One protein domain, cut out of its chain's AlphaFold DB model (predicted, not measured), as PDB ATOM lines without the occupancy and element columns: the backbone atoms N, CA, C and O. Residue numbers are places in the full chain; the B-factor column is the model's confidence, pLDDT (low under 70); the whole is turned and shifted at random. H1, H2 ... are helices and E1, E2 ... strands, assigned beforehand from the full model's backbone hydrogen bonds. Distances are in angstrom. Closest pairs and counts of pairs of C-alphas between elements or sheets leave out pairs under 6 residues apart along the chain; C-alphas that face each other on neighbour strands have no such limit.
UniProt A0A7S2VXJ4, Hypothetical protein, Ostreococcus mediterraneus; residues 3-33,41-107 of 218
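What this domain is: This is residues 3 to 33 and 41 to 107 of the 218 residues of the protein "Hypothetical protein" of Ostreococcus mediterraneus (UniProt A0A7S2VXJ4). Picture a long, slender, strongly twisted ribbon built along one 15-residue strand, E3, as its spine, with four shorter strands pairing with different stretches of it: E2 and E5 towards its first residues, E1 and E4 towards its last. H1 and H2 are two very short helices on this sheet, and at one end a long loop runs past E3, its residues 78 to 83 sticking out. The printed part has 98 residues with the order E1 H1 H2 E2 E3 E4 E5; the sheet is antiparallel and branched. The class is mostly strand, though named elements hold just 42 of the 98 residues. The whole is loose, with a radius of gyration of the C-alphas of 17.5 A, and spans 60 by 30 by 18 A, only just a rod.

Where its parts are: Find C-alpha 13 at (107.226, 81.344, 50.017), where E1 begins; it covers residues 13 to 16. H1 is residues 26 to 29, and beyond the cut H2 is residues 45 to 48. E2, residues 51 to 55, is 13.1 A long. Then look at C-alpha 60, at (134.476, 88.340, 64.790): from there E3 runs 40.4 A to residue 74, with a bend of 72 degrees at residue 63. E4 is residues 93 to 96; E5, residues 100 to 105, is 16.2 A long and ends with C-alpha 105 at (124.936, 87.622, 72.484).

How they stand to each other: Go along E3 and you meet its antiparallel neighbours in staggered places. E2 pairs over residues 60 to 65, with N 53 and O 63 at 2.8 A, within hydrogen-bond range. E5 pairs over residues 63 to 68, at 177 degrees, with N 68 and O 100 at 2.8 A. E1 pairs over residues 69 to 72, with N 14 and O 71 at 2.9 A. E4, on the other side of E3 from E1, pairs over residues 71 to 74, with N 74 and O 93 at 2.8 A. E2, E3 and E4 form a meander, each strand the antiparallel neighbour of the one before, in two hairpins. Residues 3 to 4 pair antiparallel with residues 14 to 15 of E1. H1 is on the sheet at a height of 7.7 A, only just over E4, on which 3 of its C-alphas fall; the closest C-alphas, of Phe 28 and His 94, are 5.0 A apart. H2 only grazes the sheet, with residues 47 to 48; the closest C-alphas of H2 and E3, of His 48 and Pro 67, are 5.8 A apart. Both helices are too short for an O i to N i+4 pair, and the one O i to N i+3 pair in each is not within range.

The domain as a whole: The C-alphas farthest apart, of Arg 57 and Thr 83, lie 61.3 A from each other. Residues 34 to 40 are not printed, and C-alphas 33 and 41 are 12.9 A apart across this cut. The link from E3 to E4, 18 residues, is long. Look for pLDDT under 70 at residues 29 to 33 and 80 to 91; the mean of the printed part is 83.0.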
ATOM      1  N   PHE A   3     112.545  88.359  49.769       89.12
ATOM      2  CA  PHE A   3     113.403  87.336  49.175       89.12
ATOM      3  C   PHE A   3     112.584  86.085  48.847       89.12
ATOM      4  O   PHE A   3     112.005  85.464  49.735       89.12
ATOM      5  N   ASN A   4     112.490  85.735  47.564       89.06
ATOM      6  CA  ASN A   4     111.706  84.588  47.110       89.06
ATOM      7  C   ASN A   4     112.502  83.289  47.296       89.06
ATOM      8  O   ASN A   4     113.541  83.109  46.665       89.06
ATOM      9  N   VAL A   5     111.982  82.377  48.120       89.50
ATOM     10  CA  VAL A   5     112.590  81.065  48.407       89.50
ATOM     11  C   VAL A   5     111.800  79.894  47.835       89.50
ATOM     12  O   VAL A   5     112.118  78.748  48.125       89.50
ATOM     13  N   SER A   6     110.825  80.149  46.958       85.81
ATOM     14  CA  SER A   6     109.976  79.111  46.346       85.81
ATOM     15  C   SER A   6     110.742  78.043  45.542       85.81
ATOM     16  O   SER A   6     110.164  77.023  45.196       85.81
ATOM     17  N   GLY A   7     112.025  78.264  45.220       86.38
ATOM     18  CA  GLY A   7     112.910  77.244  44.634       86.38
ATOM     19  C   GLY A   7     113.554  76.293  45.656       86.38
ATOM     20  O   GLY A   7     114.077  75.253  45.273       86.38
ATOM     21  N   PHE A   8     113.510  76.640  46.944       86.62
ATOM     22  CA  PHE A   8     114.036  75.863  48.073       86.62
ATOM     23  C   PHE A   8     112.922  75.272  48.955       86.62
ATOM     24  O   PHE A   8     113.181  74.378  49.757       86.62
ATOM     25  N   THR A   9     111.683  75.757  48.820       80.56
ATOM     26  CA  THR A   9     110.519  75.324  49.605       80.56
ATOM     27  C   THR A   9     109.434  74.727  48.709       80.56
ATOM     28  O   THR A   9     109.095  75.296  47.678       80.56
ATOM     29  N   LEU A  10     108.808  73.625  49.142       82.50
ATOM     30  CA  LEU A  10     107.678  72.992  48.430       82.50
ATOM     31  C   LEU A  10     106.438  73.900  48.301       82.50
ATOM     32  O   LEU A  10     105.581  73.665  47.454       82.50
ATOM     33  N   ILE A  11     106.333  74.922  49.152       83.50
ATOM     34  CA  ILE A  11     105.245  75.906  49.172       83.50
ATOM     35  C   ILE A  11     105.798  77.236  48.638       83.50
ATOM     36  O   ILE A  11     106.887  77.629  49.074       83.50
ATOM     37  N   PRO A  12     105.092  77.971  47.752       86.12
ATOM     38  CA  PRO A  12     105.561  79.267  47.270       86.12
ATOM     39  C   PRO A  12     105.661  80.285  48.416       86.12
ATOM     40  O   PRO A  12     104.651  80.708  48.987       86.12
ATOM     41  N   THR A  13     106.891  80.660  48.761       87.81
ATOM     42  CA  THR A  13     107.226  81.344  50.017       87.81
ATOM     43  C   THR A  13     108.203  82.487  49.758       87.81
ATOM     44  O   THR A  13     109.138  82.372  48.960       87.81
ATOM     45  N   VAL A  14     107.980  83.610  50.438       90.06
ATOM     46  CA  VAL A  14     108.795  84.825  50.368       90.06
ATOM     47  C   VAL A  14     109.156  85.239  51.788       90.06
ATOM     48  O   VAL A  14     108.270  85.469  52.608       90.06
ATOM     49  N   TYR A  15     110.444  85.375  52.086       91.50
ATOM     50  CA  TYR A  15     110.897  85.948  53.349       91.50
ATOM     51  C   TYR A  15     110.922  87.474  53.287       91.50
ATOM     52  O   TYR A  15     111.328  88.065  52.286       91.50
ATOM     53  N   THR A  16     110.528  88.112  54.381       92.44
ATOM     54  CA  THR A  16     110.719  89.545  54.637       92.44
ATOM     55  C   THR A  16     111.302  89.728  56.034       92.44
ATOM     56  O   THR A  16     111.349  88.784  56.825       92.44
ATOM     57  N   LEU A  17     111.703  90.952  56.365       93.25
ATOM     58  CA  LEU A  17     111.822  91.346  57.767       93.25
ATOM     59  C   LEU A  17     110.412  91.442  58.393       93.25
ATOM     60  O   LEU A  17     109.425  91.555  57.643       93.25
ATOM     61  N   PRO A  18     110.278  91.379  59.732       91.62
ATOM     62  CA  PRO A  18     108.975  91.403  60.384       91.62
ATOM     63  C   PRO A  18     108.151  92.642  60.049       91.62
ATOM     64  O   PRO A  18     108.684  93.740  59.859       91.62
ATOM     65  N   HIS A  19     106.832  92.450  59.971       88.69
ATOM     66  CA  HIS A  19     105.846  93.492  59.657       88.69
ATOM     67  C   HIS A  19     106.148  94.272  58.366       88.69
ATOM     68  O   HIS A  19     105.699  95.402  58.189       88.69
ATOM     69  N   GLY A  20     106.935  93.689  57.457       86.69
ATOM     70  CA  GLY A  20     107.335  94.356  56.226       86.69
ATOM     71  C   GLY A  20     108.380  95.451  56.394       86.69
ATOM     72  O   GLY A  20     108.458  96.332  55.538       86.69
ATOM     73  N   HIS A  21     109.208  95.419  57.443       89.88
ATOM     74  CA  HIS A  21     110.314  96.369  57.563       89.88
ATOM     75  C   HIS A  21     111.204  96.325  56.300       89.88
ATOM     76  O   HIS A  21     111.587  95.258  55.815       89.88
ATOM     77  N   ARG A  22     111.464  97.494  55.695       88.81
ATOM     78  CA  ARG A  22     112.159  97.651  54.395       88.81
ATOM     79  C   ARG A  22     111.523  96.882  53.213       88.81
ATOM     80  O   ARG A  22     112.151  96.744  52.158       88.81
ATOM     81  N   ALA A  23     110.297  96.376  53.339       87.94
ATOM     82  CA  ALA A  23     109.512  95.779  52.258       87.94
ATOM     83  C   ALA A  23     108.550  96.811  51.646       87.94
ATOM     84  O   ALA A  23     108.235  97.826  52.261       87.94
ATOM     85  N   ASN A  24     108.068  96.552  50.428       83.31
ATOM     86  CA  ASN A  24     106.915  97.284  49.908       83.31
ATOM     87  C   ASN A  24     105.651  96.648  50.523       83.31
ATOM     88  O   ASN A  24     105.485  95.437  50.354       83.31
ATOM     89  N   PRO A  25     104.760  97.399  51.202       77.00
ATOM     90  CA  PRO A  25     103.560  96.836  51.826       77.00
ATOM     91  C   PRO A  25     102.647  96.060  50.862       77.00
ATOM     92  O   PRO A  25     101.974  95.121  51.285       77.00
ATOM     93  N   ARG A  26     102.704  96.356  49.550       77.19
ATOM     94  CA  ARG A  26     102.000  95.592  48.501       77.19
ATOM     95  C   ARG A  26     102.343  94.103  48.461       77.19
ATOM     96  O   ARG A  26     101.566  93.320  47.930       77.19
ATOM     97  N   VAL A  27     103.465  93.673  49.047       76.38
ATOM     98  CA  VAL A  27     103.774  92.241  49.204       76.38
ATOM     99  C   VAL A  27     102.684  91.522  50.018       76.38
ATOM    100  O   VAL A  27     102.342  90.386  49.692       76.38
ATOM    101  N   PHE A  28     102.086  92.190  51.015       76.00
ATOM    102  CA  PHE A  28     101.146  91.582  51.969       76.00
ATOM    103  C   PHE A  28      99.662  91.766  51.636       76.00
ATOM    104  O   PHE A  28      98.833  91.116  52.263       76.00
ATOM    105  N   VAL A  29      99.315  92.632  50.673       67.81
ATOM    106  CA  VAL A  29      97.914  92.910  50.270       67.81
ATOM    107  C   VAL A  29      97.703  93.099  48.762       67.81
ATOM    108  O   VAL A  29      96.597  93.423  48.331       67.81
ATOM    109  N   GLY A  30      98.736  92.928  47.933       69.06
ATOM    110  CA  GLY A  30      98.670  93.301  46.518       69.06
ATOM    111  C   GLY A  30      98.434  94.805  46.365       69.06
ATOM    112  O   GLY A  30      99.121  95.609  46.989       69.06
ATOM    113  N   ASP A  31      97.439  95.187  45.567       60.44
ATOM    114  CA  ASP A  31      97.045  96.587  45.352       60.44
ATOM    115  C   ASP A  31      95.981  97.100  46.351       60.44
ATOM    116  O   ASP A  31      95.308  98.094  46.083       60.44
ATOM    117  N   GLY A  32      95.817  96.435  47.504       62.19
ATOM    118  CA  GLY A  32      94.970  96.914  48.603       62.19
ATOM    119  C   GLY A  32      95.442  98.244  49.211       62.19
ATOM    120  O   GLY A  32      96.603  98.631  49.071       62.19
ATOM    121  N   ASP A  33      94.540  98.949  49.902       59.94
ATOM    122  CA  ASP A  33      94.831 100.272  50.466       59.94
ATOM    123  C   ASP A  33      95.775 100.200  51.682       59.94
ATOM    124  O   ASP A  33      95.394  99.852  52.803       59.94
ATOM    125  N   PHE A  41     100.300  95.616  60.209       80.06
ATOM    126  CA  PHE A  41     101.750  95.426  60.158       80.06
ATOM    127  C   PHE A  41     102.487  96.728  60.479       80.06
ATOM    128  O   PHE A  41     102.639  97.593  59.619       80.06
ATOM    129  N   ALA A  42     102.979  96.854  61.711       83.12
ATOM    130  CA  ALA A  42     103.735  98.015  62.180       83.12
ATOM    131  C   ALA A  42     105.258  97.746  62.130       83.12
ATOM    132  O   ALA A  42     105.804  97.146  63.060       83.12
ATOM    133  N   PRO A  43     105.983  98.142  61.062       87.19
ATOM    134  CA  PRO A  43     107.426  97.946  60.978       87.19
ATOM    135  C   PRO A  43     108.190  98.893  61.918       87.19
ATOM    136  O   PRO A  43     108.216 100.103  61.710       87.19
ATOM    137  N   ASP A  44     108.884  98.329  62.905       89.12
ATOM    138  CA  ASP A  44     109.709  99.042  63.882       89.12
ATOM    139  C   ASP A  44     111.198  98.766  63.618       89.12
ATOM    140  O   ASP A  44     111.653  97.627  63.720       89.12
ATOM    141  N   ALA A  45     111.972  99.804  63.287       90.19
ATOM    142  CA  ALA A  45     113.408  99.670  63.023       90.19
ATOM    143  C   ALA A  45     114.192  99.149  64.242       90.19
ATOM    144  O   ALA A  45     115.172  98.436  64.072       90.19
ATOM    145  N   THR A  46     113.739  99.435  65.468       90.75
ATOM    146  CA  THR A  46     114.423  99.009  66.705       90.75
ATOM    147  C   THR A  46     114.224  97.526  67.039       90.75
ATOM    148  O   THR A  46     114.864  97.000  67.954       90.75
ATOM    149  N   LYS A  47     113.334  96.834  66.312       88.31
ATOM    150  CA  LYS A  47     112.976  95.422  66.541       88.31
ATOM    151  C   LYS A  47     113.114  94.539  65.306       88.31
ATOM    152  O   LYS A  47     113.303  93.337  65.445       88.31
ATOM    153  N   HIS A  48     112.935  95.106  64.116       93.69
ATOM    154  CA  HIS A  48     112.782  94.359  62.866       93.69
ATOM    155  C   HIS A  48     113.944  94.576  61.888       93.69
ATOM    156  O   HIS A  48     113.889  94.060  60.772       93.69
ATOM    157  N   ASP A  49     114.967  95.346  62.262       94.25
ATOM    158  CA  ASP A  49     116.205  95.450  61.489       94.25
ATOM    159  C   ASP A  49     117.196  94.337  61.867       94.25
ATOM    160  O   ASP A  49     117.085  93.715  62.923       94.25
ATOM    161  N   ILE A  50     118.151  94.066  60.978       93.56
ATOM    162  CA  ILE A  50     119.212  93.086  61.209       93.56
ATOM    163  C   ILE A  50     120.399  93.788  61.868       93.56
ATOM    164  O   ILE A  50     120.911  94.771  61.334       93.56
ATOM    165  N   GLU A  51     120.891  93.230  62.972       94.88
ATOM    166  CA  GLU A  51     122.033  93.761  63.714       94.88
ATOM    167  C   GLU A  51     123.125  92.704  63.895       94.88
ATOM    168  O   GLU A  51     122.862  91.532  64.172       94.88
ATOM    169  N   PHE A  52     124.373  93.154  63.770       93.88
ATOM    170  CA  PHE A  52     125.571  92.369  64.042       93.88
ATOM    171  C   PHE A  52     126.511  93.204  64.911       93.88
ATOM    172  O   PHE A  52     127.023  94.234  64.472       93.88
ATOM    173  N   SER A  53     126.773  92.738  66.127       92.94
ATOM    174  CA  SER A  53     127.830  93.263  66.987       92.94
ATOM    175  C   SER A  53     129.143  92.620  66.554       92.94
ATOM    176  O   SER A  53     129.353  91.422  66.749       92.94
ATOM    177  N   ILE A  54     130.025  93.401  65.928       92.00
ATOM    178  CA  ILE A  54     131.310  92.932  65.392       92.00
ATOM    179  C   ILE A  54     132.442  93.492  66.252       92.00
ATOM    180  O   ILE A  54     132.519  94.700  66.480       92.00
ATOM    181  N   TYR A  55     133.351  92.629  66.699       90.25
ATOM    182  CA  TYR A  55     134.547  93.064  67.405       90.25
ATOM    183  C   TYR A  55     135.601  93.576  66.418       90.25
ATOM    184  O   TYR A  55     136.268  92.798  65.735       90.25
ATOM    185  N   GLU A  56     135.752  94.900  66.361       88.44
ATOM    186  CA  GLU A  56     136.553  95.634  65.367       88.44
ATOM    187  C   GLU A  56     137.972  95.077  65.160       88.44
ATOM    188  O   GLU A  56     138.435  94.984  64.025       88.44
ATOM    189  N   ARG A  57     138.657  94.648  66.232       84.56
ATOM    190  CA  ARG A  57     140.055  94.185  66.147       84.56
ATOM    191  C   ARG A  57     140.245  92.843  65.440       84.56
ATOM    192  O   ARG A  57     141.347  92.576  64.973       84.56
ATOM    193  N   THR A  58     139.220  91.989  65.382       86.31
ATOM    194  CA  THR A  58     139.312  90.671  64.719       86.31
ATOM    195  C   THR A  58     138.304  90.466  63.599       86.31
ATOM    196  O   THR A  58     138.453  89.524  62.827       86.31
ATOM    197  N   GLY A  59     137.267  91.302  63.517       89.50
ATOM    198  CA  GLY A  59     136.124  91.086  62.631       89.50
ATOM    199  C   GLY A  59     135.171  89.976  63.090       89.50
ATOM    200  O   GLY A  59     134.245  89.643  62.355       89.50
ATOM    201  N   ASN A  60     135.358  89.397  64.284       89.31
ATOM    202  CA  ASN A  60     134.476  88.340  64.790       89.31
ATOM    203  C   ASN A  60     133.110  88.906  65.202       89.31
ATOM    204  O   ASN A  60     133.036  89.896  65.932       89.31
ATOM    205  N   THR A  61     132.030  88.226  64.820       91.25
ATOM    206  CA  THR A  61     130.672  88.534  65.285       91.25
ATOM    207  C   THR A  61     130.493  88.069  66.734       91.25
ATOM    208  O   THR A  61     130.415  86.869  67.005       91.25
ATOM    209  N   VAL A  62     130.424  89.015  67.670       91.62
ATOM    210  CA  VAL A  62     130.243  88.750  69.107       91.62
ATOM    211  C   VAL A  62     128.775  88.723  69.526       91.62
ATOM    212  O   VAL A  62     128.437  88.037  70.477       91.62
ATOM    213  N   GLY A  63     127.887  89.361  68.770       93.38
ATOM    214  CA  GLY A  63     126.443  89.292  68.988       93.38
ATOM    215  C   GLY A  63     125.698  89.486  67.676       93.38
ATOM    216  O   GLY A  63     126.231  90.063  66.727       93.38
ATOM    217  N   MET A  64     124.482  88.969  67.587       95.12
ATOM    218  CA  MET A  64     123.704  88.970  66.356       95.12
ATOM    219  C   MET A  64     122.212  88.946  66.661       95.12
ATOM    220  O   MET A  64     121.767  88.182  67.515       95.12
ATOM    221  N   ARG A  65     121.441  89.711  65.886       95.31
ATOM    222  CA  ARG A  65     119.981  89.674  65.844       95.31
ATOM    223  C   ARG A  65     119.522  89.665  64.389       95.31
ATOM    224  O   ARG A  65     119.638  90.668  63.688       95.31
ATOM    225  N   VAL A  66     119.015  88.522  63.923       94.62
ATOM    226  CA  VAL A  66     118.464  88.362  62.564       94.62
ATOM    227  C   VAL A  66     116.969  88.043  62.655       94.62
ATOM    228  O   VAL A  66     116.594  86.868  62.752       94.62
ATOM    229  N   PRO A  67     116.096  89.064  62.613       93.94
ATOM    230  CA  PRO A  67     114.658  88.861  62.585       93.94
ATOM    231  C   PRO A  67     114.177  88.506  61.169       93.94
ATOM    232  O   PRO A  67     114.548  89.142  60.181       93.94
ATOM    233  N   ILE A  68     113.324  87.487  61.056       92.56
ATOM    234  CA  ILE A  68     112.846  86.946  59.779       92.56
ATOM    235  C   ILE A  68     111.369  86.537  59.845       92.56
ATOM    236  O   ILE A  68     110.894  85.959  60.823       92.56
ATOM    237  N   GLN A  69     110.631  86.820  58.771       92.06
ATOM    238  CA  GLN A  69     109.206  86.533  58.634       92.06
ATOM    239  C   GLN A  69     108.946  85.730  57.345       92.06
ATOM    240  O   GLN A  69     109.103  86.283  56.252       92.06
ATOM    241  N   PRO A  70     108.582  84.433  57.422       90.69
ATOM    242  CA  PRO A  70     108.050  83.693  56.279       90.69
ATOM    243  C   PRO A  70     106.650  84.187  55.901       90.69
ATOM    244  O   PRO A  70     105.753  84.259  56.744       90.69
ATOM    245  N   ASN A  71     106.449  84.461  54.612       88.94
ATOM    246  CA  ASN A  71     105.159  84.846  54.045       88.94
ATOM    247  C   ASN A  71     104.792  83.890  52.910       88.94
ATOM    248  O   ASN A  71     105.569  83.687  51.972       88.94
ATOM    249  N   TYR A  72     103.596  83.318  52.973       88.06
ATOM    250  CA  TYR A  72     103.159  82.267  52.058       88.06
ATOM    251  C   TYR A  72     102.217  82.833  51.009       88.06
ATOM    252  O   TYR A  72     101.316  83.610  51.328       88.06
ATOM    253  N   LYS A  73     102.428  82.449  49.747       85.56
ATOM    254  CA  LYS A  73     101.553  82.864  48.654       85.56
ATOM    255  C   LYS A  73     100.189  82.198  48.815       85.56
ATOM    256  O   LYS A  73     100.071  80.979  48.718       85.56
ATOM    257  N   ILE A  74      99.164  83.013  48.986       80.31
ATOM    258  CA  ILE A  74      97.764  82.618  48.965       80.31
ATOM    259  C   ILE A  74      97.146  83.229  47.713       80.31
ATOM    260  O   ILE A  74      97.315  84.410  47.420       80.31
ATOM    261  N   GLN A  75      96.479  82.395  46.924       79.06
ATOM    262  CA  GLN A  75      95.830  82.793  45.682       79.06
ATOM    263  C   GLN A  75      94.502  82.036  45.558       79.06
ATOM    264  O   GLN A  75      94.463  80.859  45.934       79.06
ATOM    265  N   PRO A  76      93.440  82.660  45.021       76.81
ATOM    266  CA  PRO A  76      92.204  81.957  44.701       76.81
ATOM    267  C   PRO A  76      92.460  80.721  43.834       76.81
ATOM    268  O   PRO A  76      93.274  80.761  42.908       76.81
ATOM    269  N   THR A  77      91.746  79.628  44.113       72.75
ATOM    270  CA  THR A  77      91.733  78.438  43.248       72.75
ATOM    271  C   THR A  77      90.301  78.019  42.946       72.75
ATOM    272  O   THR A  77      89.403  78.157  43.779       72.75
ATOM    273  N   ASP A  78      90.092  77.494  41.749       71.44
ATOM    274  CA  ASP A  78      88.850  76.874  41.295       71.44
ATOM    275  C   ASP A  78      88.698  75.422  41.785       71.44
ATOM    276  O   ASP A  78      87.569  74.947  41.920       71.44
ATOM    277  N   VAL A  79      89.813  74.752  42.104       70.06
ATOM    278  CA  VAL A  79      89.870  73.335  42.511       70.06
ATOM    279  C   VAL A  79      89.419  73.091  43.958       70.06
ATOM    280  O   VAL A  79      88.659  72.156  44.205       70.06
ATOM    281  N   PHE A  80      89.864  73.904  44.926       67.06
ATOM    282  CA  PHE A  80      89.600  73.673  46.354       67.06
ATOM    283  C   PHE A  80      88.919  74.865  47.032       67.06
ATOM    284  O   PHE A  80      89.364  76.009  46.924       67.06
ATOM    285  N   TYR A  81      87.857  74.561  47.788       66.50
ATOM    286  CA  TYR A  81      87.108  75.503  48.626       66.50
ATOM    287  C   TYR A  81      86.720  76.810  47.912       66.50
ATOM    288  O   TYR A  81      86.881  77.899  48.454       66.50
ATOM    289  N   ARG A  82      86.169  76.706  46.694       65.50
ATOM    290  CA  ARG A  82      85.777  77.851  45.847       65.50
ATOM    291  C   ARG A  82      84.938  78.919  46.572       65.50
ATOM    292  O   ARG A  82      85.074  80.098  46.271       65.50
ATOM    293  N   THR A  83      84.117  78.521  47.545       65.75
ATOM    294  CA  THR A  83      83.292  79.401  48.395       65.75
ATOM    295  C   THR A  83      84.068  80.200  49.448       65.75
ATOM    296  O   THR A  83      83.549  81.200  49.928       65.75
ATOM    297  N   LEU A  84      85.300  79.818  49.801       65.94
ATOM    298  CA  LEU A  84      86.181  80.644  50.641       65.94
ATOM    299  C   LEU A  84      86.811  81.799  49.847       65.94
ATOM    300  O   LEU A  84      87.211  82.800  50.431       65.94
ATOM    301  N   TRP A  85      86.873  81.679  48.517       66.75
ATOM    302  CA  TRP A  85      87.495  82.667  47.631       66.75
ATOM    303  C   TRP A  85      86.504  83.674  47.028       66.75
ATOM    304  O   TRP A  85      86.934  84.614  46.369       66.75
ATOM    305  N   THR A  86      85.190  83.537  47.244       59.06
ATOM    306  CA  THR A  86      84.173  84.412  46.615       59.06
ATOM    307  C   THR A  86      84.193  85.868  47.090       59.06
ATOM    308  O   THR A  86      83.591  86.717  46.442       59.06
ATOM    309  N   SER A  87      84.866  86.169  48.202       57.00
ATOM    310  CA  SER A  87      85.148  87.533  48.675       57.00
ATOM    311  C   SER A  87      86.558  88.022  48.309       57.00
ATOM    312  O   SER A  87      86.848  89.213  48.429       57.00
ATOM    313  N   ALA A  88      87.438  87.134  47.837       59.16
ATOM    314  CA  ALA A  88      88.810  87.448  47.453       59.16
ATOM    315  C   ALA A  88      88.862  87.979  46.009       59.16
ATOM    316  O   ALA A  88      89.361  87.322  45.100       59.16
ATOM    317  N   ASN A  89      88.363  89.203  45.805       54.94
ATOM    318  CA  ASN A  89      88.428  89.914  44.517       54.94
ATOM    319  C   ASN A  89      89.854  90.376  44.131       54.94
ATOM    320  O   ASN A  89      90.045  90.943  43.056       54.94
ATOM    321  N   GLY A  90      90.844  90.172  45.005       56.62
ATOM    322  CA  GLY A  90      92.257  90.460  44.757       56.62
ATOM    323  C   GLY A  90      93.021  89.236  44.248       56.62
ATOM    324  O   GLY A  90      92.643  88.096  44.509       56.62
ATOM    325  N   GLY A  91      94.115  89.483  43.519       63.75
ATOM    326  CA  GLY A  91      95.011  88.440  43.015       63.75
ATOM    327  C   GLY A  91      95.811  87.727  44.115       63.75
ATOM    328  O   GLY A  91      95.424  87.678  45.277       63.75
ATOM    329  N   ALA A  92      96.958  87.154  43.752       73.19
ATOM    330  CA  ALA A  92      97.813  86.486  44.729       73.19
ATOM    331  C   ALA A  92      98.393  87.462  45.769       73.19
ATOM    332  O   ALA A  92      98.956  88.494  45.410       73.19
ATOM    333  N   VAL A  93      98.325  87.077  47.043       76.69
ATOM    334  CA  VAL A  93      98.793  87.841  48.206       76.69
ATOM    335  C   VAL A  93      99.780  86.989  49.011       76.69
ATOM    336  O   VAL A  93      99.610  85.773  49.084       76.69
ATOM    337  N   HIS A  94     100.808  87.580  49.631       81.94
ATOM    338  CA  HIS A  94     101.673  86.855  50.570       81.94
ATOM    339  C   HIS A  94     101.289  87.161  52.018       81.94
ATOM    340  O   HIS A  94     101.626  88.227  52.526       81.94
ATOM    341  N   LEU A  95     100.627  86.226  52.708       81.56
ATOM    342  CA  LEU A  95     100.291  86.425  54.121       81.56
ATOM    343  C   LEU A  95     101.429  85.948  55.041       81.56
ATOM    344  O   LEU A  95     101.934  84.832  54.853       81.56
ATOM    345  N   PRO A  96     101.826  86.748  56.047       85.69
ATOM    346  CA  PRO A  96     102.654  86.273  57.147       85.69
ATOM    347  C   PRO A  96     101.861  85.342  58.063       85.69
ATOM    348  O   PRO A  96     100.668  85.542  58.280       85.69
ATOM    349  N   ILE A  97     102.547  84.361  58.650       80.69
ATOM    350  CA  ILE A  97     101.990  83.530  59.734       80.69
ATOM    351  C   ILE A  97     102.549  83.983  61.085       80.69
ATOM    352  O   ILE A  97     101.803  84.237  62.025       80.69
ATOM    353  N   ALA A  98     103.871  84.091  61.170       86.81
ATOM    354  CA  ALA A  98     104.606  84.549  62.339       86.81
ATOM    355  C   ALA A  98     105.964  85.096  61.886       86.81
ATOM    356  O   ALA A  98     106.399  84.834  60.762       86.81
ATOM    357  N   TRP A  99     106.650  85.809  62.772       92.00
ATOM    358  CA  TRP A  99     108.066  86.129  62.629       92.00
ATOM    359  C   TRP A  99     108.852  85.508  63.785       92.00
ATOM    360  O   TRP A  99     108.289  85.178  64.827       92.00
ATOM    361  N   THR A 100     110.146  85.315  63.576       93.25
ATOM    362  CA  THR A 100     111.085  84.800  64.574       93.25
ATOM    363  C   THR A 100     112.378  85.604  64.509       93.25
ATOM    364  O   THR A 100     112.630  86.276  63.508       93.25
ATOM    365  N   SER A 101     113.190  85.548  65.558       93.69
ATOM    366  CA  SER A 101     114.487  86.217  65.617       93.69
ATOM    367  C   SER A 101     115.557  85.209  65.995       93.69
ATOM    368  O   SER A 101     115.426  84.511  67.000       93.69
ATOM    369  N   LEU A 102     116.601  85.104  65.172       92.62
ATOM    370  CA  LEU A 102     117.811  84.393  65.559       92.62
ATOM    371  C   LEU A 102     118.699  85.373  66.319       92.62
ATOM    372  O   LEU A 102     119.338  86.233  65.711       92.62
ATOM    373  N   GLU A 103     118.705  85.230  67.638       93.62
ATOM    374  CA  GLU A 103     119.457  86.075  68.559       93.62
ATOM    375  C   GLU A 103     120.515  85.262  69.304       93.62
ATOM    376  O   GLU A 103     120.236  84.187  69.837       93.62
ATOM    377  N   TYR A 104     121.736  85.791  69.343       92.44
ATOM    378  CA  TYR A 104     122.743  85.403  70.322       92.44
ATOM    379  C   TYR A 104     123.527  86.637  70.749       92.44
ATOM    380  O   TYR A 104     123.761  87.540  69.946       92.44
ATOM    381  N   ASP A 105     123.978  86.642  71.997       91.50
ATOM    382  CA  ASP A 105     124.936  87.622  72.484       91.50
ATOM    383  C   ASP A 105     126.019  86.918  73.302       91.50
ATOM    384  O   ASP A 105     125.791  85.864  73.906       91.50
ATOM    385  N   MET A 106     127.222  87.471  73.263       90.56
ATOM    386  CA  MET A 106     128.392  86.939  73.947       90.56
ATOM    387  C   MET A 106     128.452  87.499  75.362       90.56
ATOM    388  O   MET A 106     128.316  88.701  75.569       90.56
ATOM    389  N   THR A 107     128.697  86.642  76.353       91.06
ATOM    390  CA  THR A 107     128.832  87.106  77.737       91.06
ATOM    391  C   THR A 107     130.005  88.081  77.873       91.06
ATOM    392  O   THR A 107     131.084  87.859  77.311       91.06
TER     393      THR A 107